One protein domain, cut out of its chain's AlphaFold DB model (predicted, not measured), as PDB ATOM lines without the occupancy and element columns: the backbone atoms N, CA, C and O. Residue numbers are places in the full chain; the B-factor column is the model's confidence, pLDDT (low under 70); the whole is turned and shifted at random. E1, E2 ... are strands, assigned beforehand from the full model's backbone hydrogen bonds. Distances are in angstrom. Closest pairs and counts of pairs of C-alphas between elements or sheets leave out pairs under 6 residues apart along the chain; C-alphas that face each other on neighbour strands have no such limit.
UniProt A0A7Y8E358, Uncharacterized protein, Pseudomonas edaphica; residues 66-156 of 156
ATOM      1  N   PHE A  66     -12.801 -42.375   7.573       89.31
ATOM      2  CA  PHE A  66     -12.091 -41.554   8.553       89.31
ATOM      3  C   PHE A  66     -10.592 -41.626   8.282       89.31
ATOM      4  O   PHE A  66      -9.977 -42.680   8.417       89.31
ATOM      5  N   VAL A  67     -10.015 -40.499   7.874       90.62
ATOM      6  CA  VAL A  67      -8.609 -40.415   7.464       90.62
ATOM      7  C   VAL A  67      -7.707 -39.925   8.588       90.62
ATOM      8  O   VAL A  67      -6.527 -40.264   8.610       90.62
ATOM      9  N   ARG A  68      -8.235 -39.114   9.514       89.75
ATOM     10  CA  ARG A  68      -7.466 -38.531  10.623       89.75
ATOM     11  C   ARG A  68      -8.341 -38.341  11.857       89.75
ATOM     12  O   ARG A  68      -9.529 -38.037  11.742       89.75
ATOM     13  N   SER A  69      -7.736 -38.467  13.031       90.69
ATOM     14  CA  SER A  69      -8.355 -38.132  14.310       90.69
ATOM     15  C   SER A  69      -7.346 -37.481  15.250       90.69
ATOM     16  O   SER A  69      -6.146 -37.735  15.169       90.69
ATOM     17  N   THR A  70      -7.826 -36.602  16.126       90.19
ATOM     18  CA  THR A  70      -7.018 -36.016  17.202       90.19
ATOM     19  C   THR A  70      -7.889 -35.666  18.391       90.19
ATOM     20  O   THR A  70      -9.046 -35.292  18.240       90.19
ATOM     21  N   ASN A  71      -7.307 -35.738  19.575       91.12
ATOM     22  CA  ASN A  71      -7.808 -35.132  20.801       91.12
ATOM     23  C   ASN A  71      -6.896 -33.989  21.283       91.12
ATOM     24  O   ASN A  71      -7.135 -33.428  22.347       91.12
ATOM     25  N   ALA A  72      -5.841 -33.671  20.527       92.75
ATOM     26  CA  ALA A  72      -4.911 -32.597  20.829       92.75
ATOM     27  C   ALA A  72      -5.439 -31.264  20.294       92.75
ATOM     28  O   ALA A  72      -5.852 -31.172  19.137       92.75
ATOM     29  N   TRP A  73      -5.366 -30.235  21.134       93.81
ATOM     30  CA  TRP A  73      -5.821 -28.881  20.844       93.81
ATOM     31  C   TRP A  73      -4.805 -27.866  21.360       93.81
ATOM     32  O   TRP A  73      -4.314 -27.986  22.482       93.81
ATOM     33  N   THR A  74      -4.510 -26.843  20.562       96.25
ATOM     34  CA  THR A  74      -3.616 -25.754  20.971       96.25
ATOM     35  C   THR A  74      -4.439 -24.593  21.505       96.25
ATOM     36  O   THR A  74      -5.178 -23.967  20.748       96.25
ATOM     37  N   TYR A  75      -4.306 -24.287  22.796       95.81
ATOM     38  CA  TYR A  75      -4.881 -23.077  23.378       95.81
ATOM     39  C   TYR A  75      -4.226 -21.832  22.775       95.81
ATOM     40  O   TYR A  75      -3.003 -21.745  22.689       95.81
ATOM     41  N   THR A  76      -5.043 -20.873  22.348       95.94
ATOM     42  CA  THR A  76      -4.578 -19.666  21.641       95.94
ATOM     43  C   THR A  76      -4.877 -18.367  22.372       95.94
ATOM     44  O   THR A  76      -4.353 -17.327  21.987       95.94
ATOM     45  N   GLY A  77      -5.672 -18.421  23.437       95.88
ATOM     46  CA  GLY A  77      -6.011 -17.257  24.241       95.88
ATOM     47  C   GLY A  77      -7.468 -17.252  24.672       95.88
ATOM     48  O   GLY A  77      -8.199 -18.233  24.504       95.88
ATOM     49  N   TRP A  78      -7.867 -16.122  25.238       95.38
ATOM     50  CA  TRP A  78      -9.192 -15.908  25.787       95.38
ATOM     51  C   TRP A  78      -9.654 -14.467  25.579       95.38
ATOM     52  O   TRP A  78      -8.834 -13.567  25.399       95.38
ATOM     53  N   ASP A  79     -10.966 -14.268  25.621       94.81
ATOM     54  CA  ASP A  79     -11.607 -12.958  25.716       94.81
ATOM     55  C   ASP A  79     -12.913 -13.059  26.532       94.81
ATOM     56  O   ASP A  79     -13.187 -14.088  27.159       94.81
ATOM     57  N   TYR A  80     -13.713 -11.992  26.533       93.31
ATOM     58  CA  TYR A  80     -15.076 -12.006  27.058       93.31
ATOM     59  C   TYR A  80     -16.094 -11.918  25.915       93.31
ATOM     60  O   TYR A  80     -15.848 -11.294  24.876       93.31
ATOM     61  N   ASP A  81     -17.250 -12.551  26.091       88.88
ATOM     62  CA  ASP A  81     -18.421 -12.263  25.266       88.88
ATOM     63  C   ASP A  81     -19.094 -10.937  25.680       88.88
ATOM     64  O   ASP A  81     -18.652 -10.236  26.594       88.88
ATOM     65  N   ALA A  82     -20.182 -10.575  24.995       86.25
ATOM     66  CA  ALA A  82     -20.918  -9.339  25.271       86.25
ATOM     67  C   ALA A  82     -21.599  -9.325  26.656       86.25
ATOM     68  O   ALA A  82     -22.013  -8.270  27.128       86.25
ATOM     69  N   GLN A  83     -21.724 -10.486  27.298       88.19
ATOM     70  CA  GLN A  83     -22.310 -10.689  28.614       88.19
ATOM     71  C   GLN A  83     -21.239 -10.762  29.717       88.19
ATOM     72  O   GLN A  83     -21.581 -10.939  30.886       88.19
ATOM     73  N   GLY A  84     -19.954 -10.610  29.373       89.81
ATOM     74  CA  GLY A  84     -18.836 -10.675  30.314       89.81
ATOM     75  C   GLY A  84     -18.419 -12.099  30.694       89.81
ATOM     76  O   GLY A  84     -17.707 -12.287  31.680       89.81
ATOM     77  N   VAL A  85     -18.851 -13.114  29.945       90.62
ATOM     78  CA  VAL A  85     -18.499 -14.519  30.174       90.62
ATOM     79  C   VAL A  85     -17.233 -14.868  29.393       90.62
ATOM     80  O   VAL A  85     -17.088 -14.524  28.221       90.62
ATOM     81  N   THR A  86     -16.297 -15.562  30.042       92.75
ATOM     82  CA  THR A  86     -14.999 -15.908  29.450       92.75
ATOM     83  C   THR A  86     -15.151 -16.890  28.292       92.75
ATOM     84  O   THR A  86     -15.702 -17.984  28.470       92.75
ATOM     85  N   ARG A  87     -14.565 -16.560  27.136       92.69
ATOM     86  CA  ARG A  87     -14.358 -17.477  26.009       92.69
ATOM     87  C   ARG A  87     -12.898 -17.879  25.910       92.69
ATOM     88  O   ARG A  87     -12.026 -17.023  25.959       92.69
ATOM     89  N   CYS A  88     -12.635 -19.165  25.715       93.50
ATOM     90  CA  CYS A  88     -11.298 -19.696  25.456       93.50
ATOM     91  C   CYS A  88     -11.251 -20.313  24.056       93.50
ATOM     92  O   CYS A  88     -12.200 -20.976  23.640       93.50
ATOM     93  N   TYR A  89     -10.148 -20.093  23.341       94.25
ATOM     94  CA  TYR A  89     -10.000 -20.445  21.928       94.25
ATOM     95  C   TYR A  89      -8.947 -21.524  21.723       94.25
ATOM     96  O   TYR A  89      -7.821 -21.418  22.220       94.25
ATOM     97  N   PHE A  90      -9.281 -22.521  20.911       94.50
ATOM     98  CA  PHE A  90      -8.433 -23.673  20.645       94.50
ATOM     99  C   PHE A  90      -8.338 -23.955  19.153       94.50
ATOM    100  O   PHE A  90      -9.358 -24.026  18.472       94.50
ATOM    101  N   LYS A  91      -7.125 -24.177  18.648       94.44
ATOM    102  CA  LYS A  91      -6.893 -24.593  17.261       94.44
ATOM    103  C   LYS A  91      -6.688 -26.096  17.171       94.44
ATOM    104  O   LYS A  91      -5.955 -26.676  17.977       94.44
ATOM    105  N   ALA A  92      -7.322 -26.707  16.176       91.62
ATOM    106  CA  ALA A  92      -7.014 -28.073  15.787       91.62
ATOM    107  C   ALA A  92      -5.612 -28.136  15.143       91.62
ATOM    108  O   ALA A  92      -5.228 -27.209  14.431       91.62
ATOM    109  N   PRO A  93      -4.858 -29.234  15.314       89.31
ATOM    110  CA  PRO A  93      -3.519 -29.401  14.742       89.31
ATOM    111  C   PRO A  93      -3.532 -29.680  13.230       89.31
ATOM    112  O   PRO A  93      -2.487 -29.949  12.641       89.31
ATOM    113  N   PHE A  94      -4.706 -29.671  12.592       83.69
ATOM    114  CA  PHE A  94      -4.869 -30.047  11.197       83.69
ATOM    115  C   PHE A  94      -5.314 -28.865  10.349       83.69
ATOM    116  O   PHE A  94      -6.335 -28.236  10.632       83.69
ATOM    117  N   VAL A  95      -4.593 -28.662   9.249       85.94
ATOM    118  CA  VAL A  95      -5.098 -27.930   8.089       85.94
ATOM    119  C   VAL A  95      -5.881 -28.918   7.226       85.94
ATOM    120  O   VAL A  95      -5.407 -30.025   6.929       85.94
ATOM    121  N   LEU A  96      -7.109 -28.548   6.877       84.31
ATOM    122  CA  LEU A  96      -8.005 -29.359   6.064       84.31
ATOM    123  C   LEU A  96      -7.719 -29.132   4.580       84.31
ATOM    124  O   LEU A  96      -7.692 -28.004   4.090       84.31
ATOM    125  N   GLY A  97      -7.476 -30.230   3.875       84.19
ATOM    126  CA  GLY A  97      -7.353 -30.272   2.430       84.19
ATOM    127  C   GLY A  97      -8.718 -30.264   1.743       84.19
ATOM    128  O   GLY A  97      -9.768 -30.491   2.345       84.19
ATOM    129  N   GLY A  98      -8.707 -30.019   0.432       84.81
ATOM    130  CA  GLY A  98      -9.922 -30.081  -0.376       84.81
ATOM    131  C   GLY A  98     -10.566 -31.472  -0.337       84.81
ATOM    132  O   GLY A  98      -9.898 -32.482  -0.550       84.81
ATOM    133  N   GLY A  99     -11.881 -31.520  -0.102       87.00
ATOM    134  CA  GLY A  99     -12.649 -32.771  -0.068       87.00
ATOM    135  C   GLY A  99     -12.559 -33.547   1.248       87.00
ATOM    136  O   GLY A  99     -13.001 -34.694   1.301       87.00
ATOM    137  N   GLU A 100     -12.007 -32.940   2.297       90.06
ATOM    138  CA  GLU A 100     -12.092 -33.453   3.661       90.06
ATOM    139  C   GLU A 100     -13.243 -32.800   4.428       90.06
ATOM    140  O   GLU A 100     -13.620 -31.652   4.184       90.06
ATOM    141  N   TYR A 101     -13.806 -33.556   5.363       89.06
ATOM    142  CA  TYR A 101     -15.015 -33.202   6.087       89.06
ATOM    143  C   TYR A 101     -14.846 -33.487   7.571       89.06
ATOM    144  O   TYR A 101     -14.183 -34.444   7.962       89.06
ATOM    145  N   VAL A 102     -15.471 -32.667   8.406       88.06
ATOM    146  CA  VAL A 102     -15.437 -32.818   9.861       88.06
ATOM    147  C   VAL A 102     -16.703 -33.526  10.329       88.06
ATOM    148  O   VAL A 102     -17.808 -33.143   9.948       88.06
ATOM    149  N   LEU A 103     -16.553 -34.532  11.192       87.44
ATOM    150  CA  LEU A 103     -17.694 -35.146  11.867       87.44
ATOM    151  C   LEU A 103     -18.210 -34.222  12.977       87.44
ATOM    152  O   LEU A 103     -17.569 -34.075  14.016       87.44
ATOM    153  N   ILE A 104     -19.389 -33.638  12.769       81.50
ATOM    154  CA  ILE A 104     -19.959 -32.637  13.683       81.50
ATOM    155  C   ILE A 104     -20.680 -33.219  14.905       81.50
ATOM    156  O   ILE A 104     -20.838 -32.510  15.889       81.50
ATOM    157  N   ASN A 105     -21.077 -34.497  14.902       75.81
ATOM    158  CA  ASN A 105     -21.825 -35.083  16.028       75.81
ATOM    159  C   ASN A 105     -21.068 -35.001  17.363       75.81
ATOM    160  O   ASN A 105     -21.672 -34.806  18.412       75.81
ATOM    161  N   ASN A 106     -19.739 -35.106  17.325       66.94
ATOM    162  CA  ASN A 106     -18.907 -35.034  18.529       66.94
ATOM    163  C   ASN A 106     -18.698 -33.594  19.028       66.94
ATOM    164  O   ASN A 106     -18.065 -33.384  20.058       66.94
ATOM    165  N   LEU A 107     -19.203 -32.606  18.286       70.38
ATOM    166  CA  LEU A 107     -18.915 -31.185  18.452       70.38
ATOM    167  C   LEU A 107     -20.092 -30.403  19.065       70.38
ATOM    168  O   LEU A 107     -19.993 -29.198  19.268       70.38
ATOM    169  N   GLU A 108     -21.208 -31.064  19.373       69.12
ATOM    170  CA  GLU A 108     -22.424 -30.400  19.871       69.12
ATOM    171  C   GLU A 108     -22.650 -30.581  21.383       69.12
ATOM    172  O   GLU A 108     -23.555 -29.990  21.970       69.12
ATOM    173  N   MET A 109     -21.825 -31.389  22.051       72.25
ATOM    174  CA  MET A 109     -22.035 -31.690  23.466       72.25
ATOM    175  C   MET A 109     -21.489 -30.576  24.376       72.25
ATOM    176  O   MET A 109     -20.345 -30.146  24.194       72.25
ATOM    177  N   PRO A 110     -22.250 -30.136  25.400       75.31
ATOM    178  CA  PRO A 110     -21.715 -29.300  26.470       75.31
ATOM    179  C   PRO A 110     -20.526 -29.981  27.151       75.31
ATOM    180  O   PRO A 110     -20.509 -31.200  27.335       75.31
ATOM    181  N   LEU A 111     -19.539 -29.193  27.570       79.38
ATOM    182  CA  LEU A 111     -18.382 -29.723  28.279       79.38
ATOM    183  C   LEU A 111     -18.688 -29.828  29.770       79.38
ATOM    184  O   LEU A 111     -19.087 -28.850  30.412       79.38
ATOM    185  N   CYS A 112     -18.427 -31.009  30.327       70.81
ATOM    186  CA  CYS A 112     -18.346 -31.194  31.766       70.81
ATOM    187  C   CYS A 112     -16.980 -30.687  32.251       70.81
ATOM    188  O   CYS A 112     -15.939 -31.065  31.707       70.81
ATOM    189  N   GLY A 113     -16.975 -29.789  33.232       63.12
ATOM    190  CA  GLY A 113     -15.750 -29.349  33.887       63.12
ATOM    191  C   GLY A 113     -15.375 -30.219  35.079       63.12
ATOM    192  O   GLY A 113     -16.208 -30.928  35.627       63.12
ATOM    193  N   SER A 114     -14.124 -30.104  35.533       60.50
ATOM    194  CA  SER A 114     -13.698 -30.597  36.854       60.50
ATOM    195  C   SER A 114     -14.389 -29.872  38.021       60.50
ATOM    196  O   SER A 114     -14.238 -30.250  39.175       60.50
ATOM    197  N   GLU A 115     -15.134 -28.812  37.715       61.47
ATOM    198  CA  GLU A 115     -15.945 -27.999  38.609       61.47
ATOM    199  C   GLU A 115     -17.420 -28.128  38.189       61.47
ATOM    200  O   GLU A 115     -17.703 -28.326  37.008       61.47
ATOM    201  N   PHE A 116     -18.362 -28.008  39.136       62.59
ATOM    202  CA  PHE A 116     -19.827 -28.137  38.954       62.59
ATOM    203  C   PHE A 116     -20.465 -27.058  38.042       62.59
ATOM    204  O   PHE A 116     -21.605 -26.642  38.245       62.59
ATOM    205  N   ARG A 117     -19.738 -26.544  37.048       73.00
ATOM    206  CA  ARG A 117     -20.166 -25.471  36.153       73.00
ATOM    207  C   ARG A 117     -20.180 -25.991  34.713       73.00
ATOM    208  O   ARG A 117     -19.114 -26.334  34.196       73.00
ATOM    209  N   PRO A 118     -21.351 -26.059  34.055       76.44
ATOM    210  CA  PRO A 118     -21.416 -26.446  32.654       76.44
ATOM    211  C   PRO A 118     -20.722 -25.392  31.791       76.44
ATOM    212  O   PRO A 118     -20.783 -24.194  32.082       76.44
ATOM    213  N   ARG A 119     -20.081 -25.837  30.711       85.44
ATOM    214  CA  ARG A 119     -19.506 -24.951  29.695       85.44
ATOM    215  C   ARG A 119     -20.124 -25.260  28.349       85.44
ATOM    216  O   ARG A 119     -20.363 -26.420  28.010       85.44
ATOM    217  N   GLN A 120     -20.359 -24.215  27.574       86.25
ATOM    218  CA  GLN A 120     -20.805 -24.368  26.200       86.25
ATOM    219  C   GLN A 120     -19.593 -24.565  25.297       86.25
ATOM    220  O   GLN A 120     -18.512 -24.036  25.563       86.25
ATOM    221  N   LEU A 121     -19.788 -25.347  24.244       86.19
ATOM    222  CA  LEU A 121     -18.784 -25.638  23.240       86.19
ATOM    223  C   LEU A 121     -19.321 -25.202  21.882       86.19
ATOM    224  O   LEU A 121     -20.442 -25.538  21.506       86.19
ATOM    225  N   TYR A 122     -18.504 -24.446  21.164       84.94
ATOM    226  CA  TYR A 122     -18.791 -23.972  19.822       84.94
ATOM    227  C   TYR A 122     -17.623 -24.281  18.905       84.94
ATOM    228  O   TYR A 122     -16.478 -24.389  19.342       84.94
ATOM    229  N   PHE A 123     -17.917 -24.348  17.612       83.69
ATOM    230  CA  PHE A 123     -16.912 -24.515  16.578       83.69
ATOM    231  C   PHE A 123     -17.108 -23.488  15.488       83.69
ATOM    232  O   PHE A 123     -18.232 -23.188  15.083       83.69
ATOM    233  N   VAL A 124     -15.989 -22.963  15.014       83.25
ATOM    234  CA  VAL A 124     -15.935 -22.000  13.926       83.25
ATOM    235  C   VAL A 124     -14.935 -22.497  12.899       83.25
ATOM    236  O   VAL A 124     -13.872 -23.024  13.234       83.25
ATOM    237  N   TRP A 125     -15.301 -22.324  11.635       83.00
ATOM    238  CA  TRP A 125     -14.383 -22.523  10.531       83.00
ATOM    239  C   TRP A 125     -13.567 -21.253  10.293       83.00
ATOM    240  O   TRP A 125     -14.126 -20.190  10.018       83.00
ATOM    241  N   ASP A 126     -12.246 -21.370  10.365       85.62
ATOM    242  CA  ASP A 126     -11.312 -20.323   9.966       85.62
ATOM    243  C   ASP A 126     -10.960 -20.516   8.486       85.62
ATOM    244  O   ASP A 126     -10.082 -21.307   8.134       85.62
ATOM    245  N   TYR A 127     -11.703 -19.821   7.615       83.00
ATOM    246  CA  TYR A 127     -11.558 -19.922   6.157       83.00
ATOM    247  C   TYR A 127     -10.157 -19.540   5.661       83.00
ATOM    248  O   TYR A 127      -9.604 -20.315   4.885       83.00
ATOM    249  N   PRO A 128      -9.550 -18.415   6.092       86.44
ATOM    250  CA  PRO A 128      -8.197 -18.057   5.664       86.44
ATOM    251  C   PRO A 128      -7.139 -19.130   5.932       86.44
ATOM    252  O   PRO A 128      -6.237 -19.312   5.120       86.44
ATOM    253  N   ASN A 129      -7.244 -19.842   7.056       87.44
ATOM    254  CA  ASN A 129      -6.234 -20.815   7.477       87.44
ATOM    255  C   ASN A 129      -6.658 -22.283   7.275       87.44
ATOM    256  O   ASN A 129      -5.906 -23.182   7.647       87.44
ATOM    257  N   ASN A 130      -7.846 -22.540   6.712       87.81
ATOM    258  CA  ASN A 130      -8.426 -23.877   6.521       87.81
ATOM    259  C   ASN A 130      -8.362 -24.760   7.780       87.81
ATOM    260  O   ASN A 130      -7.986 -25.934   7.720       87.81
ATOM    261  N   GLN A 131      -8.710 -24.188   8.932       88.88
ATOM    262  CA  GLN A 131      -8.611 -24.861  10.228       88.88
ATOM    263  C   GLN A 131      -9.899 -24.733  11.042       88.88
ATOM    264  O   GLN A 131     -10.692 -23.805  10.872       88.88
ATOM    265  N   ILE A 132     -10.081 -25.672  11.966       89.31
ATOM    266  CA  ILE A 132     -11.163 -25.634  12.948       89.31
ATOM    267  C   ILE A 132     -10.690 -24.906  14.202       89.31
ATOM    268  O   ILE A 132      -9.635 -25.226  14.760       89.31
ATOM    269  N   ILE A 133     -11.521 -23.978  14.671       90.50
ATOM    270  CA  ILE A 133     -11.388 -23.330  15.972       90.50
ATOM    271  C   ILE A 133     -12.510 -23.837  16.875       90.50
ATOM    272  O   ILE A 133     -13.685 -23.690  16.540       90.50
ATOM    273  N   ALA A 134     -12.150 -24.407  18.021       90.88
ATOM    274  CA  ALA A 134     -13.093 -24.675  19.097       90.88
ATOM    275  C   ALA A 134     -13.104 -23.505  20.083       90.88
ATOM    276  O   ALA A 134     -12.061 -22.922  20.392       90.88
ATOM    277  N   ILE A 135     -14.289 -23.165  20.576       90.31
ATOM    278  CA  ILE A 135     -14.512 -22.083  21.528       90.31
ATOM    279  C   ILE A 135     -15.279 -22.658  22.706       90.31
ATOM    280  O   ILE A 135     -16.373 -23.195  22.535       90.31
ATOM    281  N   THR A 136     -14.727 -22.526  23.903       90.94
ATOM    282  CA  THR A 136     -15.439 -22.863  25.137       90.94
ATOM    283  C   THR A 136     -15.933 -21.582  25.788       90.94
ATOM    284  O   THR A 136     -15.191 -20.604  25.844       90.94
ATOM    285  N   LEU A 137     -17.162 -21.569  26.296       89.38
ATOM    286  CA  LEU A 137     -17.767 -20.419  26.974       89.38
ATOM    287  C   LEU A 137     -18.232 -20.832  28.376       89.38
ATOM    288  O   LEU A 137     -18.974 -21.809  28.521       89.38
ATOM    289  N   GLY A 138     -17.801 -20.104  29.409       88.56
ATOM    290  CA  GLY A 138     -18.212 -20.363  30.790       88.56
ATOM    291  C   GLY A 138     -17.518 -19.478  31.830       88.56
ATOM    292  O   GLY A 138     -16.475 -18.890  31.570       88.56
ATOM    293  N   VAL A 139     -18.108 -19.398  33.029       83.56
ATOM    294  CA  VAL A 139     -17.667 -18.508  34.130       83.56
ATOM    295  C   VAL A 139     -16.380 -18.992  34.821       83.56
ATOM    296  O   VAL A 139     -15.626 -18.190  35.356       83.56
ATOM    297  N   GLY A 140     -16.107 -20.297  34.787       79.88
ATOM    298  CA  GLY A 140     -14.791 -20.882  35.051       79.88
ATOM    299  C   GLY A 140     -14.443 -21.696  33.821       79.88
ATOM    300  O   GLY A 140     -15.197 -22.606  33.483       79.88
ATOM    301  N   ASN A 141     -13.411 -21.304  33.075       84.88
ATOM    302  CA  ASN A 141     -13.117 -21.871  31.760       84.88
ATOM    303  C   ASN A 141     -11.809 -22.672  31.780       84.88
ATOM    304  O   ASN A 141     -11.020 -22.583  32.717       84.88
ATOM    305  N   THR A 142     -11.608 -23.505  30.766       85.50
ATOM    306  CA  THR A 142     -10.452 -24.392  30.657       85.50
ATOM    307  C   THR A 142      -9.433 -23.832  29.674       85.50
ATOM    308  O   THR A 142      -9.799 -23.211  28.681       85.50
ATOM    309  N   THR A 143      -8.155 -24.101  29.925       91.12
ATOM    310  CA  THR A 143      -7.057 -23.914  28.962       91.12
ATOM    311  C   THR A 143      -6.614 -25.237  28.336       91.12
ATOM    312  O   THR A 143      -5.706 -25.264  27.510       91.12
ATOM    313  N   TYR A 144      -7.278 -26.339  28.696       90.81
ATOM    314  CA  TYR A 144      -7.084 -27.667  28.126       90.81
ATOM    315  C   TYR A 144      -8.383 -28.179  27.499       90.81
ATOM    316  O   TYR A 144      -9.450 -28.120  28.116       90.81
ATOM    317  N   LEU A 145      -8.284 -28.726  26.291       89.50
ATOM    318  CA  LEU A 145      -9.403 -29.312  25.567       89.50
ATOM    319  C   LEU A 145      -8.988 -30.689  25.042       89.50
ATOM    320  O   LEU A 145      -7.962 -30.809  24.383       89.50
ATOM    321  N   GLY A 146      -9.779 -31.718  25.358       87.69
ATOM    322  CA  GLY A 146      -9.465 -33.122  25.052       87.69
ATOM    323  C   GLY A 146     -10.530 -33.837  24.219       87.69
ATOM    324  O   GLY A 146     -10.632 -35.059  24.277       87.69
ATOM    325  N   ILE A 147     -11.370 -33.092  23.499       87.69
ATOM    326  CA  ILE A 147     -12.458 -33.668  22.701       87.69
ATOM    327  C   ILE A 147     -11.945 -34.227  21.366       87.69
ATOM    328  O   ILE A 147     -11.075 -33.606  20.746       87.69
ATOM    329  N   PRO A 148     -12.479 -35.366  20.892       89.81
ATOM    330  CA  PRO A 148     -12.048 -35.962  19.638       89.81
ATOM    331  C   PRO A 148     -12.598 -35.195  18.429       89.81
ATOM    332  O   PRO A 148     -13.809 -35.079  18.237       89.81
ATOM    333  N   LEU A 149     -11.694 -34.743  17.567       89.62
ATOM    334  CA  LEU A 149     -11.982 -34.263  16.223       89.62
ATOM    335  C   LEU A 149     -11.694 -35.382  15.221       89.62
ATOM    336  O   LEU A 149     -10.583 -35.911  15.183       89.62
ATOM    337  N   MET A 150     -12.688 -35.720  14.398       90.62
ATOM    338  CA  MET A 150     -12.593 -36.767  13.377       90.62
ATOM    339  C   MET A 150     -12.740 -36.151  11.987       90.62
ATOM    340  O   MET A 150     -13.707 -35.428  11.727       90.62
ATOM    341  N   ILE A 151     -11.798 -36.467  11.101       90.25
ATOM    342  CA  ILE A 151     -11.781 -36.016   9.712       90.25
ATOM    343  C   ILE A 151     -12.094 -37.192   8.797       90.25
ATOM    344  O   ILE A 151     -11.437 -38.234   8.855       90.25
ATOM    345  N   GLY A 152     -13.097 -37.008   7.948       90.06
ATOM    346  CA  GLY A 152     -13.516 -37.950   6.928       90.06
ATOM    347  C   GLY A 152     -13.185 -37.474   5.517       90.06
ATOM    348  O   GLY A 152     -13.067 -36.277   5.256       90.06
ATOM    349  N   LYS A 153     -13.089 -38.421   4.590       90.69
ATOM    350  CA  LYS A 153     -13.050 -38.181   3.149       90.69
ATOM    351  C   LYS A 153     -14.083 -39.076   2.479       90.69
ATOM    352  O   LYS A 153     -14.201 -40.250   2.824       90.69
ATOM    353  N   MET A 154     -14.818 -38.524   1.523       86.88
ATOM    354  CA  MET A 154     -15.699 -39.327   0.678       86.88
ATOM    355  C   MET A 154     -14.852 -40.121  -0.313       86.88
ATOM    356  O   MET A 154     -14.053 -39.539  -1.051       86.88
ATOM    357  N   VAL A 155     -15.031 -41.435  -0.314       81.56
ATOM    358  CA  VAL A 155     -14.493 -42.333  -1.332       81.56
ATOM    359  C   VAL A 155     -15.668 -42.746  -2.208       81.56
ATOM    360  O   VAL A 155     -16.691 -43.218  -1.701       81.56
ATOM    361  N   MET A 156     -15.534 -42.458  -3.501       64.44
ATOM    362  CA  MET A 156     -16.463 -42.866  -4.548       64.44
ATOM    363  C   MET A 156     -15.862 -44.041  -5.303       64.44
ATOM    364  O   MET A 156     -14.623 -44.019  -5.489       64.44
TER     365      MET A 156
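Overview. This is residues 66 to 156 of the 156 residues of an uncharacterized protein of Pseudomonas edaphica (UniProt A0A7Y8E358). A strongly twisted sheet of four strands, E2, E3, E6 and E5, makes the main body, and a smaller sheet of three strands, E1, E7 and E4, is set off toward one end of the longest axis, more end to end with the larger sheet than face to face. Two long links, residues 103 to 119 and 138 to 148, run between the small sheet and the far end of the large one. The 91 printed residues hold seven named strands, E1 to E7 in chain order, and no named helix; the class is all strand. The sheet orders are E2, E3, E6, E5 and E1, E7, E4, both all antiparallel. The whole is compact, with a radius of gyration of the C-alphas of 13.9 A, yet elongated, spanning 46 by 26 by 18 A.

Along the chain. E1, residues 66 to 70, begins at C-alpha 66 at (-12.091, -41.554, 8.553) and is 11.5 A long. E2, residues 74 to 80, is 18.9 A long. E3, residues 86 to 95, is the longest strand at 26.4 A and ends at C-alpha 95 at (-5.098, -27.930, 8.089). E4, residues 100 to 102, measures 7.1 A. E5, residues 120 to 126, measures 19.2 A, and E6, residues 131 to 137, 19.6 A. E7, residues 149 to 155, is 19.5 A long and ends at C-alpha 155 at (-14.493, -42.333, -1.332).

Arrangement. In the larger sheet E2 and E3 form a hairpin at 151 degrees, with N 76 and O 89 within hydrogen-bond range at 2.8 A. E3 and E6 are antiparallel at 160 degrees, with N 90 and O 134 at 2.9 A. E6 and E5 form a hairpin at 155 degrees, with N 122 and O 135 at 2.8 A. E2 and E5 are its edge strands. In the smaller sheet E7 is the inner strand: it is antiparallel to E1 at 169 degrees, with N 151 and O 68 at 2.8 A, and to E4 at 140 degrees, with N 101 and O 152 at 2.8 A. The closest C-alphas of E3 and E7, those of Ala 92 and Leu 149, are 7.9 A apart. Among the pairs that stay apart are E2 and E7, and E5 and E7.

Size, cuts and confidence. The two C-alphas farthest apart, those of Gly 84 and Met 156, are 47.5 A from each other. The printed part has no cut and ends at Met 156, the chain's last residue. The links E4 to E5 and E6 to E7 are long, with 17 and 11 residues. The mean pLDDT of the printed part is 85.7; residues 106, 108, 113 to 116 and 156 are under 70.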